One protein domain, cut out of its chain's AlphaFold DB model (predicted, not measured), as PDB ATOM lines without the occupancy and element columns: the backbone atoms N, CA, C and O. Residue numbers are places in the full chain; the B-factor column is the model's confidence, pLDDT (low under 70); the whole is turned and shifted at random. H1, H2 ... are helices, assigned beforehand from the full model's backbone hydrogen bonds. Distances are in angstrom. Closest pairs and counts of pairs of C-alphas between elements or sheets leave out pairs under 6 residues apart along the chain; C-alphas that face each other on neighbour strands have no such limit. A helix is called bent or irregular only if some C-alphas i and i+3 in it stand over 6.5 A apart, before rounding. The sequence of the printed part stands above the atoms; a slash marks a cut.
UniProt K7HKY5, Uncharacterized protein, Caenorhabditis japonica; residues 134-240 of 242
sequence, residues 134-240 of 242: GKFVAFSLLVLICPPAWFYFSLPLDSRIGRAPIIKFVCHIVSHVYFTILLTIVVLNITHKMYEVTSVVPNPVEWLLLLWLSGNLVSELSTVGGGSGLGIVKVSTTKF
ATOM      1  N   GLY A 134      44.476 -17.221   0.269       81.50
ATOM      2  CA  GLY A 134      44.283 -16.506  -0.996       81.50
ATOM      3  C   GLY A 134      44.581 -17.340  -2.249       81.50
ATOM      4  O   GLY A 134      43.828 -17.267  -3.215       81.50
ATOM      5  N   LYS A 135      45.632 -18.173  -2.242       83.00
ATOM      6  CA  LYS A 135      45.939 -19.078  -3.368       83.00
ATOM      7  C   LYS A 135      44.885 -20.169  -3.510       83.00
ATOM      8  O   LYS A 135      44.525 -20.512  -4.630       83.00
ATOM      9  N   PHE A 136      44.370 -20.676  -2.391       82.50
ATOM     10  CA  PHE A 136      43.282 -21.649  -2.391       82.50
ATOM     11  C   PHE A 136      41.990 -21.065  -2.977       82.50
ATOM     12  O   PHE A 136      41.389 -21.670  -3.862       82.50
ATOM     13  N   VAL A 137      41.601 -19.859  -2.552       85.25
ATOM     14  CA  VAL A 137      40.426 -19.160  -3.099       85.25
ATOM     15  C   VAL A 137      40.611 -18.866  -4.589       85.25
ATOM     16  O   VAL A 137      39.711 -19.138  -5.380       85.25
ATOM     17  N   ALA A 138      41.787 -18.379  -4.993       85.94
ATOM     18  CA  ALA A 138      42.098 -18.139  -6.401       85.94
ATOM     19  C   ALA A 138      42.040 -19.430  -7.236       85.94
ATOM     20  O   ALA A 138      41.486 -19.420  -8.332       85.94
ATOM     21  N   PHE A 139      42.554 -20.546  -6.709       84.75
ATOM     22  CA  PHE A 139      42.457 -21.859  -7.344       84.75
ATOM     23  C   PHE A 139      40.998 -22.306  -7.497       84.75
ATOM     24  O   PHE A 139      40.587 -22.668  -8.596       84.75
ATOM     25  N   SER A 140      40.194 -22.214  -6.434       84.50
ATOM     26  CA  SER A 140      38.771 -22.571  -6.480       84.50
ATOM     27  C   SER A 140      38.001 -21.726  -7.498       84.50
ATOM     28  O   SER A 140      37.160 -22.257  -8.220       84.50
ATOM     29  N   LEU A 141      38.289 -20.425  -7.579       86.19
ATOM     30  CA  LEU A 141      37.651 -19.516  -8.530       86.19
ATOM     31  C   LEU A 141      38.085 -19.807  -9.975       86.19
ATOM     32  O   LEU A 141      37.255 -19.799 -10.877       86.19
ATOM     33  N   LEU A 142      39.363 -20.125 -10.194       86.50
ATOM     34  CA  LEU A 142      39.880 -20.530 -11.504       86.50
ATOM     35  C   LEU A 142      39.202 -21.812 -11.996       86.50
ATOM     36  O   LEU A 142      38.764 -21.865 -13.143       86.50
ATOM     37  N   VAL A 143      39.086 -22.821 -11.128       84.12
ATOM     38  CA  VAL A 143      38.422 -24.097 -11.439       84.12
ATOM     39  C   VAL A 143      36.924 -23.894 -11.709       84.12
ATOM     40  O   VAL A 143      36.383 -24.547 -12.592       84.12
ATOM     41  N   LEU A 144      36.270 -22.955 -11.017       84.88
ATOM     42  CA  LEU A 144      34.858 -22.612 -11.231       84.88
ATOM     43  C   LEU A 144      34.602 -21.831 -12.533       84.88
ATOM     44  O   LEU A 144      33.569 -22.010 -13.175       84.88
ATOM     45  N   ILE A 145      35.512 -20.937 -12.927       86.44
ATOM     46  CA  ILE A 145      35.351 -20.108 -14.136       86.44
ATOM     47  C   ILE A 145      35.785 -20.864 -15.398       86.44
ATOM     48  O   ILE A 145      35.277 -20.584 -16.482       86.44
ATOM     49  N   CYS A 146      36.709 -21.820 -15.278       81.69
ATOM     50  CA  CYS A 146      37.295 -22.541 -16.405       81.69
ATOM     51  C   CYS A 146      36.910 -24.037 -16.383       81.69
ATOM     52  O   CYS A 146      37.633 -24.844 -15.788       81.69
ATOM     53  N   PRO A 147      35.832 -24.448 -17.089       77.50
ATOM     54  CA  PRO A 147      35.414 -25.851 -17.170       77.50
ATOM     55  C   PRO A 147      36.503 -26.824 -17.664       77.50
ATOM     56  O   PRO A 147      36.595 -27.924 -17.117       77.50
ATOM     57  N   PRO A 148      37.384 -26.462 -18.626       80.56
ATOM     58  CA  PRO A 148      38.505 -27.326 -19.006       80.56
ATOM     59  C   PRO A 148      39.501 -27.578 -17.866       80.56
ATOM     60  O   PRO A 148      40.041 -28.678 -17.755       80.56
ATOM     61  N   ALA A 149      39.737 -26.580 -17.005       77.19
ATOM     62  CA  ALA A 149      40.607 -26.739 -15.842       77.19
ATOM     63  C   ALA A 149      39.967 -27.670 -14.807       77.19
ATOM     64  O   ALA A 149      40.646 -28.548 -14.279       77.19
ATOM     65  N   TRP A 150      38.659 -27.531 -14.565       79.06
ATOM     66  CA  TRP A 150      37.906 -28.467 -13.728       79.06
ATOM     67  C   TRP A 150      38.007 -29.903 -14.239       79.06
ATOM     68  O   TRP A 150      38.374 -30.784 -13.462       79.06
ATOM     69  N   PHE A 151      37.773 -30.135 -15.533       78.06
ATOM     70  CA  PHE A 151      37.877 -31.474 -16.115       78.06
ATOM     71  C   PHE A 151      39.287 -32.053 -15.936       78.06
ATOM     72  O   PHE A 151      39.434 -33.183 -15.487       78.06
ATOM     73  N   TYR A 152      40.334 -31.258 -16.181       77.31
ATOM     74  CA  TYR A 152      41.719 -31.695 -15.989       77.31
ATOM     75  C   TYR A 152      42.029 -32.103 -14.540       77.31
ATOM     76  O   TYR A 152      42.624 -33.155 -14.325       77.31
ATOM     77  N   PHE A 153      41.622 -31.306 -13.544       71.81
ATOM     78  CA  PHE A 153      41.870 -31.612 -12.125       71.81
ATOM     79  C   PHE A 153      40.968 -32.715 -11.551       71.81
ATOM     80  O   PHE A 153      41.330 -33.301 -10.532       71.81
ATOM     81  N   SER A 154      39.834 -32.987 -12.198       67.50
ATOM     82  CA  SER A 154      38.905 -34.071 -11.845       67.50
ATOM     83  C   SER A 154      39.482 -35.446 -12.200       67.50
ATOM     84  O   SER A 154      39.326 -36.409 -11.451       67.50
ATOM     85  N   LEU A 155      40.282 -35.538 -13.274       67.88
ATOM     86  CA  LEU A 155      40.980 -36.786 -13.578       67.88
ATOM     87  C   LEU A 155      41.881 -37.220 -12.406       67.88
ATOM     88  O   LEU A 155      42.537 -36.380 -11.784       67.88
ATOM     89  N   PRO A 156      41.995 -38.541 -12.141       60.12
ATOM     90  CA  PRO A 156      42.891 -39.098 -11.133       60.12
ATOM     91  C   PRO A 156      44.352 -38.945 -11.585       60.12
ATOM     92  O   PRO A 156      45.022 -39.904 -11.965       60.12
ATOM     93  N   LEU A 157      44.838 -37.709 -11.574       55.62
ATOM     94  CA  LEU A 157      46.198 -37.344 -11.910       55.62
ATOM     95  C   LEU A 157      47.110 -37.832 -10.786       55.62
ATOM     96  O   LEU A 157      46.985 -37.396  -9.640       55.62
ATOM     97  N   ASP A 158      48.086 -38.675 -11.125       54.25
ATOM     98  CA  ASP A 158      49.146 -39.154 -10.220       54.25
ATOM     99  C   ASP A 158      50.178 -38.056  -9.876       54.25
ATOM    100  O   ASP A 158      51.367 -38.291  -9.666       54.25
ATOM    101  N   SER A 159      49.730 -36.802  -9.834       61.22
ATOM    102  CA  SER A 159      50.527 -35.689  -9.345       61.22
ATOM    103  C   SER A 159      50.469 -35.651  -7.814       61.22
ATOM    104  O   SER A 159      49.453 -35.977  -7.197       61.22
ATOM    105  N   ARG A 160      51.553 -35.193  -7.170       58.03
ATOM    106  CA  ARG A 160      51.629 -35.003  -5.703       58.03
ATOM    107  C   ARG A 160      50.474 -34.137  -5.163       58.03
ATOM    108  O   ARG A 160      50.071 -34.299  -4.019       58.03
ATOM    109  N   ILE A 161      49.942 -33.258  -6.012       60.53
ATOM    110  CA  ILE A 161      48.842 -32.329  -5.740       60.53
ATOM    111  C   ILE A 161      47.485 -33.057  -5.793       60.53
ATOM    112  O   ILE A 161      46.701 -32.929  -4.860       60.53
ATOM    113  N   GLY A 162      47.240 -33.930  -6.780       58.53
ATOM    114  CA  GLY A 162      45.982 -34.694  -6.916       58.53
ATOM    115  C   GLY A 162      45.697 -35.716  -5.799       58.53
ATOM    116  O   GLY A 162      44.581 -36.226  -5.675       58.53
ATOM    117  N   ARG A 163      46.684 -36.010  -4.941       64.62
ATOM    118  CA  ARG A 163      46.489 -36.854  -3.747       64.62
ATOM    119  C   ARG A 163      45.874 -36.104  -2.564       64.62
ATOM    120  O   ARG A 163      45.421 -36.762  -1.631       64.62
ATOM    121  N   ALA A 164      45.845 -34.771  -2.588       73.00
ATOM    122  CA  ALA A 164      45.332 -33.973  -1.481       73.00
ATOM    123  C   ALA A 164      43.792 -34.073  -1.379       73.00
ATOM    124  O   ALA A 164      43.103 -33.742  -2.350       73.00
ATOM    125  N   PRO A 165      43.230 -34.483  -0.221       78.56
ATOM    126  CA  PRO A 165      41.778 -34.569  -0.022       78.56
ATOM    127  C   PRO A 165      41.048 -33.255  -0.310       78.56
ATOM    128  O   PRO A 165      39.992 -33.261  -0.940       78.56
ATOM    129  N   ILE A 166      41.652 -32.125   0.071       78.69
ATOM    130  CA  ILE A 166      41.080 -30.792  -0.141       78.69
ATOM    131  C   ILE A 166      40.816 -30.471  -1.620       78.69
ATOM    132  O   ILE A 166      39.822 -29.827  -1.941       78.69
ATOM    133  N   ILE A 167      41.668 -30.936  -2.538       79.25
ATOM    134  CA  ILE A 167      41.510 -30.644  -3.969       79.25
ATOM    135  C   ILE A 167      40.351 -31.446  -4.541       79.25
ATOM    136  O   ILE A 167      39.499 -30.880  -5.220       79.25
ATOM    137  N   LYS A 168      40.256 -32.730  -4.180       79.31
ATOM    138  CA  LYS A 168      39.107 -33.573  -4.537       79.31
ATOM    139  C   LYS A 168      37.801 -32.977  -4.020       79.31
ATOM    140  O   LYS A 168      36.809 -32.968  -4.738       79.31
ATOM    141  N   PHE A 169      37.820 -32.432  -2.805       83.12
ATOM    142  CA  PHE A 169      36.668 -31.752  -2.222       83.12
ATOM    143  C   PHE A 169      36.252 -30.507  -3.021       83.12
ATOM    144  O   PHE A 169      35.072 -30.348  -3.325       83.12
ATOM    145  N   VAL A 170      37.199 -29.654  -3.426       84.44
ATOM    146  CA  VAL A 170      36.901 -28.480  -4.271       84.44
ATOM    147  C   VAL A 170      36.357 -28.895  -5.635       84.44
ATOM    148  O   VAL A 170      35.345 -28.349  -6.069       84.44
ATOM    149  N   CYS A 171      36.978 -29.873  -6.298       81.62
ATOM    150  CA  CYS A 171      36.498 -30.389  -7.583       81.62
ATOM    151  C   CYS A 171      35.077 -30.954  -7.469       81.62
ATOM    152  O   CYS A 171      34.239 -30.671  -8.325       81.62
ATOM    153  N   HIS A 172      34.781 -31.666  -6.378       83.00
ATOM    154  CA  HIS A 172      33.446 -32.175  -6.080       83.00
ATOM    155  C   HIS A 172      32.425 -31.045  -5.873       83.00
ATOM    156  O   HIS A 172      31.340 -31.082  -6.452       83.00
ATOM    157  N   ILE A 173      32.768 -30.000  -5.110       86.38
ATOM    158  CA  ILE A 173      31.892 -28.828  -4.938       86.38
ATOM    159  C   ILE A 173      31.614 -28.154  -6.281       86.38
ATOM    160  O   ILE A 173      30.461 -27.877  -6.601       86.38
ATOM    161  N   VAL A 174      32.655 -27.897  -7.074       86.62
ATOM    162  CA  VAL A 174      32.512 -27.228  -8.371       86.62
ATOM    163  C   VAL A 174      31.658 -28.069  -9.329       86.62
ATOM    164  O   VAL A 174      30.760 -27.529  -9.973       86.62
ATOM    165  N   SER A 175      31.859 -29.390  -9.352       85.38
ATOM    166  CA  SER A 175      31.028 -30.352 -10.089       85.38
ATOM    167  C   SER A 175      29.544 -30.247  -9.699       85.38
ATOM    168  O   SER A 175      28.675 -30.100 -10.562       85.38
ATOM    169  N   HIS A 176      29.240 -30.198  -8.396       85.12
ATOM    170  CA  HIS A 176      27.874 -30.003  -7.896       85.12
ATOM    171  C   HIS A 176      27.270 -28.642  -8.263       85.12
ATOM    172  O   HIS A 176      26.073 -28.557  -8.554       85.12
ATOM    173  N   VAL A 177      28.070 -27.574  -8.267       88.56
ATOM    174  CA  VAL A 177      27.614 -26.242  -8.691       88.56
ATOM    175  C   VAL A 177      27.244 -26.255 -10.174       88.56
ATOM    176  O   VAL A 177      26.157 -25.791 -10.521       88.56
ATOM    177  N   TYR A 178      28.071 -26.847 -11.044       86.25
ATOM    178  CA  TYR A 178      27.740 -26.997 -12.466       86.25
ATOM    179  C   TYR A 178      26.474 -27.823 -12.681       86.25
ATOM    180  O   TYR A 178      25.600 -27.409 -13.443       86.25
ATOM    181  N   PHE A 179      26.330 -28.941 -11.968       86.31
ATOM    182  CA  PHE A 179      25.111 -29.744 -12.004       86.31
ATOM    183  C   PHE A 179      23.873 -28.926 -11.600       86.31
ATOM    184  O   PHE A 179      22.857 -28.958 -12.290       86.31
ATOM    185  N   THR A 180      23.974 -28.132 -10.531       87.75
ATOM    186  CA  THR A 180      22.879 -27.269 -10.056       87.75
ATOM    187  C   THR A 180      22.519 -26.195 -11.081       87.75
ATOM    188  O   THR A 180      21.338 -25.929 -11.303       87.75
ATOM    189  N   ILE A 181      23.511 -25.600 -11.751       86.50
ATOM    190  CA  ILE A 181      23.292 -24.625 -12.829       86.50
ATOM    191  C   ILE A 181      22.587 -25.288 -14.018       86.50
ATOM    192  O   ILE A 181      21.583 -24.757 -14.490       86.50
ATOM    193  N   LEU A 182      23.057 -26.454 -14.472       83.62
ATOM    194  CA  LEU A 182      22.436 -27.205 -15.572       83.62
ATOM    195  C   LEU A 182      20.987 -27.578 -15.247       83.62
ATOM    196  O   LEU A 182      20.095 -27.366 -16.066       83.62
ATOM    197  N   LEU A 183      20.742 -28.062 -14.029       85.75
ATOM    198  CA  LEU A 183      19.403 -28.379 -13.542       85.75
ATOM    199  C   LEU A 183      18.516 -27.134 -13.507       85.75
ATOM    200  O   LEU A 183      17.384 -27.179 -13.976       85.75
ATOM    201  N   THR A 184      19.041 -26.007 -13.030       86.00
ATOM    202  CA  THR A 184      18.312 -24.732 -12.989       86.00
ATOM    203  C   THR A 184      17.951 -24.244 -14.395       86.00
ATOM    204  O   THR A 184      16.823 -23.809 -14.607       86.00
ATOM    205  N   ILE A 185      18.860 -24.356 -15.371       82.00
ATOM    206  CA  ILE A 185      18.607 -23.979 -16.773       82.00
ATOM    207  C   ILE A 185      17.468 -24.812 -17.371       82.00
ATOM    208  O   ILE A 185      16.577 -24.245 -18.005       82.00
ATOM    209  N   VAL A 186      17.482 -26.130 -17.142       79.81
ATOM    210  CA  VAL A 186      16.448 -27.054 -17.638       79.81
ATOM    211  C   VAL A 186      15.107 -26.809 -16.941       79.81
ATOM    212  O   VAL A 186      14.084 -26.692 -17.611       79.81
ATOM    213  N   VAL A 187      15.094 -26.660 -15.612       80.62
ATOM    214  CA  VAL A 187      13.863 -26.452 -14.824       80.62
ATOM    215  C   VAL A 187      13.216 -25.098 -15.112       80.62
ATOM    216  O   VAL A 187      12.002 -25.024 -15.291       80.62
ATOM    217  N   LEU A 188      14.007 -24.024 -15.173       77.12
ATOM    218  CA  LEU A 188      13.505 -22.684 -15.494       77.12
ATOM    219  C   LEU A 188      13.252 -22.492 -16.994       77.12
ATOM    220  O   LEU A 188      12.778 -21.431 -17.398       77.12
ATOM    221  N   ASN A 189      13.569 -23.502 -17.810       67.50
ATOM    222  CA  ASN A 189      13.408 -23.504 -19.259       67.50
ATOM    223  C   ASN A 189      13.983 -22.234 -19.920       67.50
ATOM    224  O   ASN A 189      13.405 -21.667 -20.848       67.50
ATOM    225  N   ILE A 190      15.125 -21.754 -19.404       63.44
ATOM    226  CA  ILE A 190      15.754 -20.486 -19.822       63.44
ATOM    227  C   ILE A 190      16.151 -20.537 -21.303       63.44
ATOM    228  O   ILE A 190      16.177 -19.512 -21.983       63.44
ATOM    229  N   THR A 191      16.440 -21.731 -21.813       57.12
ATOM    230  CA  THR A 191      16.886 -21.963 -23.186       57.12
ATOM    231  C   THR A 191      15.758 -22.193 -24.193       57.12
ATOM    232  O   THR A 191      16.026 -22.033 -25.382       57.12
ATOM    233  N   HIS A 192      14.516 -22.518 -23.796       52.09
ATOM    234  CA  HIS A 192      13.443 -22.752 -24.775       52.09
ATOM    235  C   HIS A 192      12.042 -22.368 -24.278       52.09
ATOM    236  O   HIS A 192      11.553 -22.829 -23.252       52.09
ATOM    237  N   LYS A 193      11.313 -21.563 -25.059       50.88
ATOM    238  CA  LYS A 193       9.876 -21.360 -24.820       50.88
ATOM    239  C   LYS A 193       9.128 -22.637 -25.225       50.88
ATOM    240  O   LYS A 193       9.378 -23.179 -26.299       50.88
ATOM    241  N   MET A 194       8.185 -23.091 -24.396       50.84
ATOM    242  CA  MET A 194       7.405 -24.335 -24.560       50.84
ATOM    243  C   MET A 194       6.520 -24.418 -25.828       50.84
ATOM    244  O   MET A 194       5.759 -25.366 -25.976       50.84
ATOM    245  N   TYR A 195       6.592 -23.451 -26.745       49.00
ATOM    246  CA  TYR A 195       5.672 -23.335 -27.881       49.00
ATOM    247  C   TYR A 195       6.155 -23.995 -29.188       49.00
ATOM    248  O   TYR A 195       5.379 -24.057 -30.133       49.00
ATOM    249  N   GLU A 196       7.384 -24.524 -29.253       49.81
ATOM    250  CA  GLU A 196       7.974 -25.064 -30.501       49.81
ATOM    251  C   GLU A 196       8.430 -26.533 -30.413       49.81
ATOM    252  O   GLU A 196       9.130 -27.034 -31.292       49.81
ATOM    253  N   VAL A 197       8.039 -27.262 -29.366       50.94
ATOM    254  CA  VAL A 197       8.488 -28.649 -29.180       50.94
ATOM    255  C   VAL A 197       7.613 -29.598 -30.007       50.94
ATOM    256  O   VAL A 197       6.550 -30.029 -29.573       50.94
ATOM    257  N   THR A 198       8.056 -29.913 -31.225       53.72
ATOM    258  CA  THR A 198       7.436 -30.912 -32.122       53.72
ATOM    259  C   THR A 198       8.156 -32.267 -32.116       53.72
ATOM    260  O   THR A 198       7.782 -33.162 -32.870       53.72
ATOM    261  N   SER A 199       9.153 -32.478 -31.246       54.66
ATOM    262  CA  SER A 199       9.854 -33.764 -31.138       54.66
ATOM    263  C   SER A 199      10.099 -34.183 -29.686       54.66
ATOM    264  O   SER A 199      10.446 -33.357 -28.851       54.66
ATOM    265  N   VAL A 200       9.944 -35.483 -29.417       59.62
ATOM    266  CA  VAL A 200      10.151 -36.159 -28.116       59.62
ATOM    267  C   VAL A 200      11.649 -36.357 -27.797       59.62
ATOM    268  O   VAL A 200      12.005 -36.938 -26.776       59.62
ATOM    269  N   VAL A 201      12.549 -35.915 -28.682       61.81
ATOM    270  CA  VAL A 201      13.987 -36.173 -28.549       61.81
ATOM    271  C   VAL A 201      14.610 -35.156 -27.583       61.81
ATOM    272  O   VAL A 201      14.456 -33.957 -27.817       61.81
ATOM    273  N   PRO A 202      15.330 -35.606 -26.534       66.81
ATOM    274  CA  PRO A 202      15.949 -34.703 -25.574       66.81
ATOM    275  C   PRO A 202      17.059 -33.870 -26.212       66.81
ATOM    276  O   PRO A 202      17.803 -34.348 -27.077       66.81
ATOM    277  N   ASN A 203      17.226 -32.645 -25.727       69.88
ATOM    278  CA  ASN A 203      18.320 -31.773 -26.144       69.88
ATOM    279  C   ASN A 203      19.684 -32.295 -25.651       69.88
ATOM    280  O   ASN A 203      19.749 -32.995 -24.641       69.88
ATOM    281  N   PRO A 204      20.811 -31.904 -26.276       76.88
ATOM    282  CA  PRO A 204      22.149 -32.288 -25.808       76.88
ATOM    283  C   PRO A 204      22.417 -31.939 -24.333       76.88
ATOM    284  O   PRO A 204      23.095 -32.686 -23.632       76.88
ATOM    285  N   VAL A 205      21.849 -30.830 -23.845       75.25
ATOM    286  CA  VAL A 205      21.940 -30.408 -22.436       75.25
ATOM    287  C   VAL A 205      21.143 -31.338 -21.516       75.25
ATOM    288  O   VAL A 205      21.603 -31.671 -20.427       75.25
ATOM    289  N   GLU A 206      19.975 -31.806 -21.961       79.31
ATOM    290  CA  GLU A 206      19.149 -32.765 -21.220       79.31
ATOM    291  C   GLU A 206      19.795 -34.151 -21.212       79.31
ATOM    292  O   GLU A 206      19.830 -34.798 -20.171       79.31
ATOM    293  N   TRP A 207      20.396 -34.578 -22.327       82.75
ATOM    294  CA  TRP A 207      21.206 -35.797 -22.390       82.75
ATOM    295  C   TRP A 207      22.397 -35.752 -21.431       82.75
ATOM    296  O   TRP A 207      22.642 -36.722 -20.714       82.75
ATOM    297  N   LEU A 208      23.110 -34.622 -21.382       82.25
ATOM    298  CA  LEU A 208      24.204 -34.418 -20.433       82.25
ATOM    299  C   LEU A 208      23.704 -34.490 -18.981       82.25
ATOM    300  O   LEU A 208      24.334 -35.141 -18.149       82.25
ATOM    301  N   LEU A 209      22.560 -33.871 -18.682       81.81
ATOM    302  CA  LEU A 209      21.954 -33.894 -17.351       81.81
ATOM    303  C   LEU A 209      21.461 -35.295 -16.953       81.81
ATOM    304  O   LEU A 209      21.671 -35.710 -15.815       81.81
ATOM    305  N   LEU A 210      20.864 -36.049 -17.880       83.00
ATOM    306  CA  LEU A 210      20.451 -37.438 -17.660       83.00
ATOM    307  C   LEU A 210      21.653 -38.344 -17.380       83.00
ATOM    308  O   LEU A 210      21.607 -39.150 -16.450       83.00
ATOM    309  N   LEU A 211      22.744 -38.180 -18.133       85.12
ATOM    310  CA  LEU A 211      23.997 -38.888 -17.873       85.12
ATOM    311  C   LEU A 211      24.521 -38.558 -16.469       85.12
ATOM    312  O   LEU A 211      24.859 -39.468 -15.712       85.12
ATOM    313  N   TRP A 212      24.508 -37.284 -16.080       84.94
ATOM    314  CA  TRP A 212      24.961 -36.848 -14.756       84.94
ATOM    315  C   TRP A 212      24.096 -37.403 -13.612       84.94
ATOM    316  O   TRP A 212      24.620 -37.895 -12.611       84.94
ATOM    317  N   LEU A 213      22.769 -37.388 -13.774       83.44
ATOM    318  CA  LEU A 213      21.816 -37.976 -12.827       83.44
ATOM    319  C   LEU A 213      22.017 -39.484 -12.678       83.44
ATOM    320  O   LEU A 213      21.999 -39.997 -11.559       83.44
ATOM    321  N   SER A 214      22.238 -40.186 -13.793       85.31
ATOM    322  CA  SER A 214      22.520 -41.622 -13.766       85.31
ATOM    323  C   SER A 214      23.788 -41.922 -12.965       85.31
ATOM    324  O   SER A 214      23.795 -42.852 -12.161       85.31
ATOM    325  N   GLY A 215      24.819 -41.080 -13.089       82.56
ATOM    326  CA  GLY A 215      26.030 -41.172 -12.281       82.56
ATOM    327  C   GLY A 215      25.740 -41.043 -10.783       82.56
ATOM    328  O   GLY A 215      26.106 -41.928 -10.006       82.56
ATOM    329  N   ASN A 216      25.047 -39.978 -10.374       82.06
ATOM    330  CA  ASN A 216      24.701 -39.758  -8.965       82.06
ATOM    331  C   ASN A 216      23.899 -40.930  -8.380       82.06
ATOM    332  O   ASN A 216      24.195 -41.391  -7.279       82.06
ATOM    333  N   LEU A 217      22.946 -41.474  -9.142       81.19
ATOM    334  CA  LEU A 217      22.160 -42.636  -8.727       81.19
ATOM    335  C   LEU A 217      23.037 -43.877  -8.496       81.19
ATOM    336  O   LEU A 217      22.887 -44.563  -7.487       81.19
ATOM    337  N   VAL A 218      23.976 -44.163  -9.403       81.88
ATOM    338  CA  VAL A 218      24.906 -45.295  -9.243       81.88
ATOM    339  C   VAL A 218      25.826 -45.079  -8.036       81.88
ATOM    340  O   VAL A 218      26.108 -46.034  -7.309       81.88
ATOM    341  N   SER A 219      26.268 -43.844  -7.788       75.94
ATOM    342  CA  SER A 219      27.080 -43.500  -6.614       75.94
ATOM    343  C   SER A 219      26.344 -43.809  -5.304       75.94
ATOM    344  O   SER A 219      26.885 -44.514  -4.446       75.94
ATOM    345  N   GLU A 220      25.082 -43.390  -5.184       78.31
ATOM    346  CA  GLU A 220      24.238 -43.669  -4.013       78.31
ATOM    347  C   GLU A 220      24.004 -45.171  -3.824       78.31
ATOM    348  O   GLU A 220      24.255 -45.717  -2.747       78.31
ATOM    349  N   LEU A 221      23.644 -45.887  -4.894       77.94
ATOM    350  CA  LEU A 221      23.458 -47.342  -4.844       77.94
ATOM    351  C   LEU A 221      24.744 -48.077  -4.427       77.94
ATOM    352  O   LEU A 221      24.694 -49.033  -3.651       77.94
ATOM    353  N   SER A 222      25.911 -47.615  -4.883       75.19
ATOM    354  CA  SER A 222      27.210 -48.185  -4.495       75.19
ATOM    355  C   SER A 222      27.608 -47.873  -3.045       75.19
ATOM    356  O   SER A 222      28.382 -48.613  -2.427       75.19
ATOM    357  N   THR A 223      27.076 -46.783  -2.491       64.25
ATOM    358  CA  THR A 223      27.303 -46.366  -1.105       64.25
ATOM    359  C   THR A 223      26.425 -47.177  -0.159       64.25
ATOM    360  O   THR A 223      26.936 -47.737   0.810       64.25
ATOM    361  N   VAL A 224      25.151 -47.371  -0.515       62.47
ATOM    362  CA  VAL A 224      24.207 -48.248   0.198       62.47
ATOM    363  C   VAL A 224      24.664 -49.715   0.169       62.47
ATOM    364  O   VAL A 224      24.531 -50.429   1.161       62.47
ATOM    365  N   GLY A 225      25.302 -50.161  -0.920       54.06
ATOM    366  CA  GLY A 225      25.907 -51.496  -1.033       54.06
ATOM    367  C   GLY A 225      27.169 -51.728  -0.184       54.06
ATOM    368  O   GLY A 225      27.727 -52.825  -0.205       54.06
ATOM    369  N   GLY A 226      27.637 -50.732   0.580       48.38
ATOM    370  CA  GLY A 226      28.872 -50.780   1.376       48.38
ATOM    371  C   GLY A 226      28.927 -51.841   2.485       48.38
ATOM    372  O   GLY A 226      30.005 -52.072   3.025       48.38
ATOM    373  N   GLY A 227      27.816 -52.518   2.789       45.78
ATOM    374  CA  GLY A 227      27.793 -53.697   3.662       45.78
ATOM    375  C   GLY A 227      28.164 -55.019   2.971       45.78
ATOM    376  O   GLY A 227      28.356 -56.020   3.655       45.78
ATOM    377  N   SER A 228      28.276 -55.063   1.635       41.47
ATOM    378  CA  SER A 228      28.521 -56.312   0.906       41.47
ATOM    379  C   SER A 228      29.469 -56.128  -0.288       41.47
ATOM    380  O   SER A 228      29.087 -55.712  -1.376       41.47
ATOM    381  N   GLY A 229      30.744 -56.453  -0.073       42.94
ATOM    382  CA  GLY A 229      31.543 -57.256  -1.010       42.94
ATOM    383  C   GLY A 229      31.814 -56.794  -2.453       42.94
ATOM    384  O   GLY A 229      32.365 -57.599  -3.196       42.94
ATOM    385  N   LEU A 230      31.506 -55.569  -2.896       42.81
ATOM    386  CA  LEU A 230      31.839 -55.108  -4.261       42.81
ATOM    387  C   LEU A 230      32.845 -53.945  -4.276       42.81
ATOM    388  O   LEU A 230      32.522 -52.794  -4.564       42.81
ATOM    389  N   GLY A 231      34.118 -54.261  -4.022       45.28
ATOM    390  CA  GLY A 231      35.222 -53.293  -4.094       45.28
ATOM    391  C   GLY A 231      35.596 -52.838  -5.516       45.28
ATOM    392  O   GLY A 231      36.162 -51.763  -5.679       45.28
ATOM    393  N   ILE A 232      35.266 -53.615  -6.556       44.75
ATOM    394  CA  ILE A 232      35.740 -53.360  -7.933       44.75
ATOM    395  C   ILE A 232      34.883 -52.309  -8.661       44.75
ATOM    396  O   ILE A 232      35.422 -51.474  -9.385       44.75
ATOM    397  N   VAL A 233      33.568 -52.272  -8.419       44.38
ATOM    398  CA  VAL A 233      32.667 -51.276  -9.039       44.38
ATOM    399  C   VAL A 233      32.886 -49.884  -8.435       44.38
ATOM    400  O   VAL A 233      32.855 -48.883  -9.148       44.38
ATOM    401  N   LYS A 234      33.231 -49.824  -7.143       42.22
ATOM    402  CA  LYS A 234      33.527 -48.577  -6.426       42.22
ATOM    403  C   LYS A 234      34.710 -47.823  -7.049       42.22
ATOM    404  O   LYS A 234      34.661 -46.610  -7.186       42.22
ATOM    405  N   VAL A 235      35.742 -48.532  -7.516       43.56
ATOM    406  CA  VAL A 235      36.932 -47.904  -8.120       43.56
ATOM    407  C   VAL A 235      36.643 -47.307  -9.500       43.56
ATOM    408  O   VAL A 235      37.216 -46.270  -9.828       43.56
ATOM    409  N   SER A 236      35.770 -47.920 -10.300       33.97
ATOM    410  CA  SER A 236      35.458 -47.420 -11.647       33.97
ATOM    411  C   SER A 236      34.444 -46.278 -11.619       33.97
ATOM    412  O   SER A 236      34.638 -45.288 -12.317       33.97
ATOM    413  N   THR A 237      33.421 -46.352 -10.764       39.75
ATOM    414  CA  THR A 237      32.390 -45.306 -10.667       39.75
ATOM    415  C   THR A 237      32.913 -44.048  -9.965       39.75
ATOM    416  O   THR A 237      32.714 -42.942 -10.459       39.75
ATOM    417  N   THR A 238      33.686 -44.191  -8.880       42.41
ATOM    418  CA  THR A 238      34.366 -43.057  -8.223       42.41
ATOM    419  C   THR A 238      35.456 -42.440  -9.109       42.41
ATOM    420  O   THR A 238      35.868 -41.322  -8.859       42.41
ATOM    421  N   LYS A 239      35.930 -43.113 -10.165       41.78
ATOM    422  CA  LYS A 239      36.854 -42.506 -11.144       41.78
ATOM    423  C   LYS A 239      36.158 -41.808 -12.313       41.78
ATOM    424  O   LYS A 239      36.834 -41.095 -13.041       41.78
ATOM    425  N   PHE A 240      34.868 -42.058 -12.527       36.25
ATOM    426  CA  PHE A 240      34.117 -41.499 -13.656       36.25
ATOM    427  C   PHE A 240      33.228 -40.311 -13.254       36.25
ATOM    428  O   PHE A 240      32.793 -39.562 -14.121       36.25
TER     429      PHE A 240
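AT A GLANCE: This is residues 134 to 240 of the 242 residues of an uncharacterized protein of Caenorhabditis japonica (UniProt K7HKY5). Helices H3 and H4 make a V, with residues 192 to 201 sticking out beyond its point. H1 and H2 pack on H3; H5 folds back beside H4. The printed part has 107 residues with five named helices, H1 to H5 in order along the chain, which hold 77 of them; the class is all helix, with no named strand, and the whole is loose, with a radius of gyration of the C-alphas of 17.1 A and spans of 52 by 43 by 18 A.

HOW THE PARTS SIT: Start at H1, residues 134 to 145, which touches H2, residues 147 to 154, only at the corner. H3, residues 165 to 187, touches H1, closest at C-alphas 174 and 144, 5.9 A. H4, residues 204 to 227, touches H3 at a steep tilt of 48 degrees and forms a hairpin with H5, residues 231 to 240. Every O i to N i+4 pair is within hydrogen-bond range in H1, H2 and H3, 18 of 20 in H4, 4 of 6 in H5.

IN THESE COORDINATES: Find C-alpha 134, where H1 begins, at (44.283, -16.506, -0.996), and C-alpha 240, where H5 ends, at (34.117, -41.499, -13.656). H4, 36.9 A long, is irregular: C-alphas 224 and 227 are 7.4 A apart.

THE WHOLE: The printed part has no cut; the link H3 to H4 is long; pLDDT is under 70 in 43 residues.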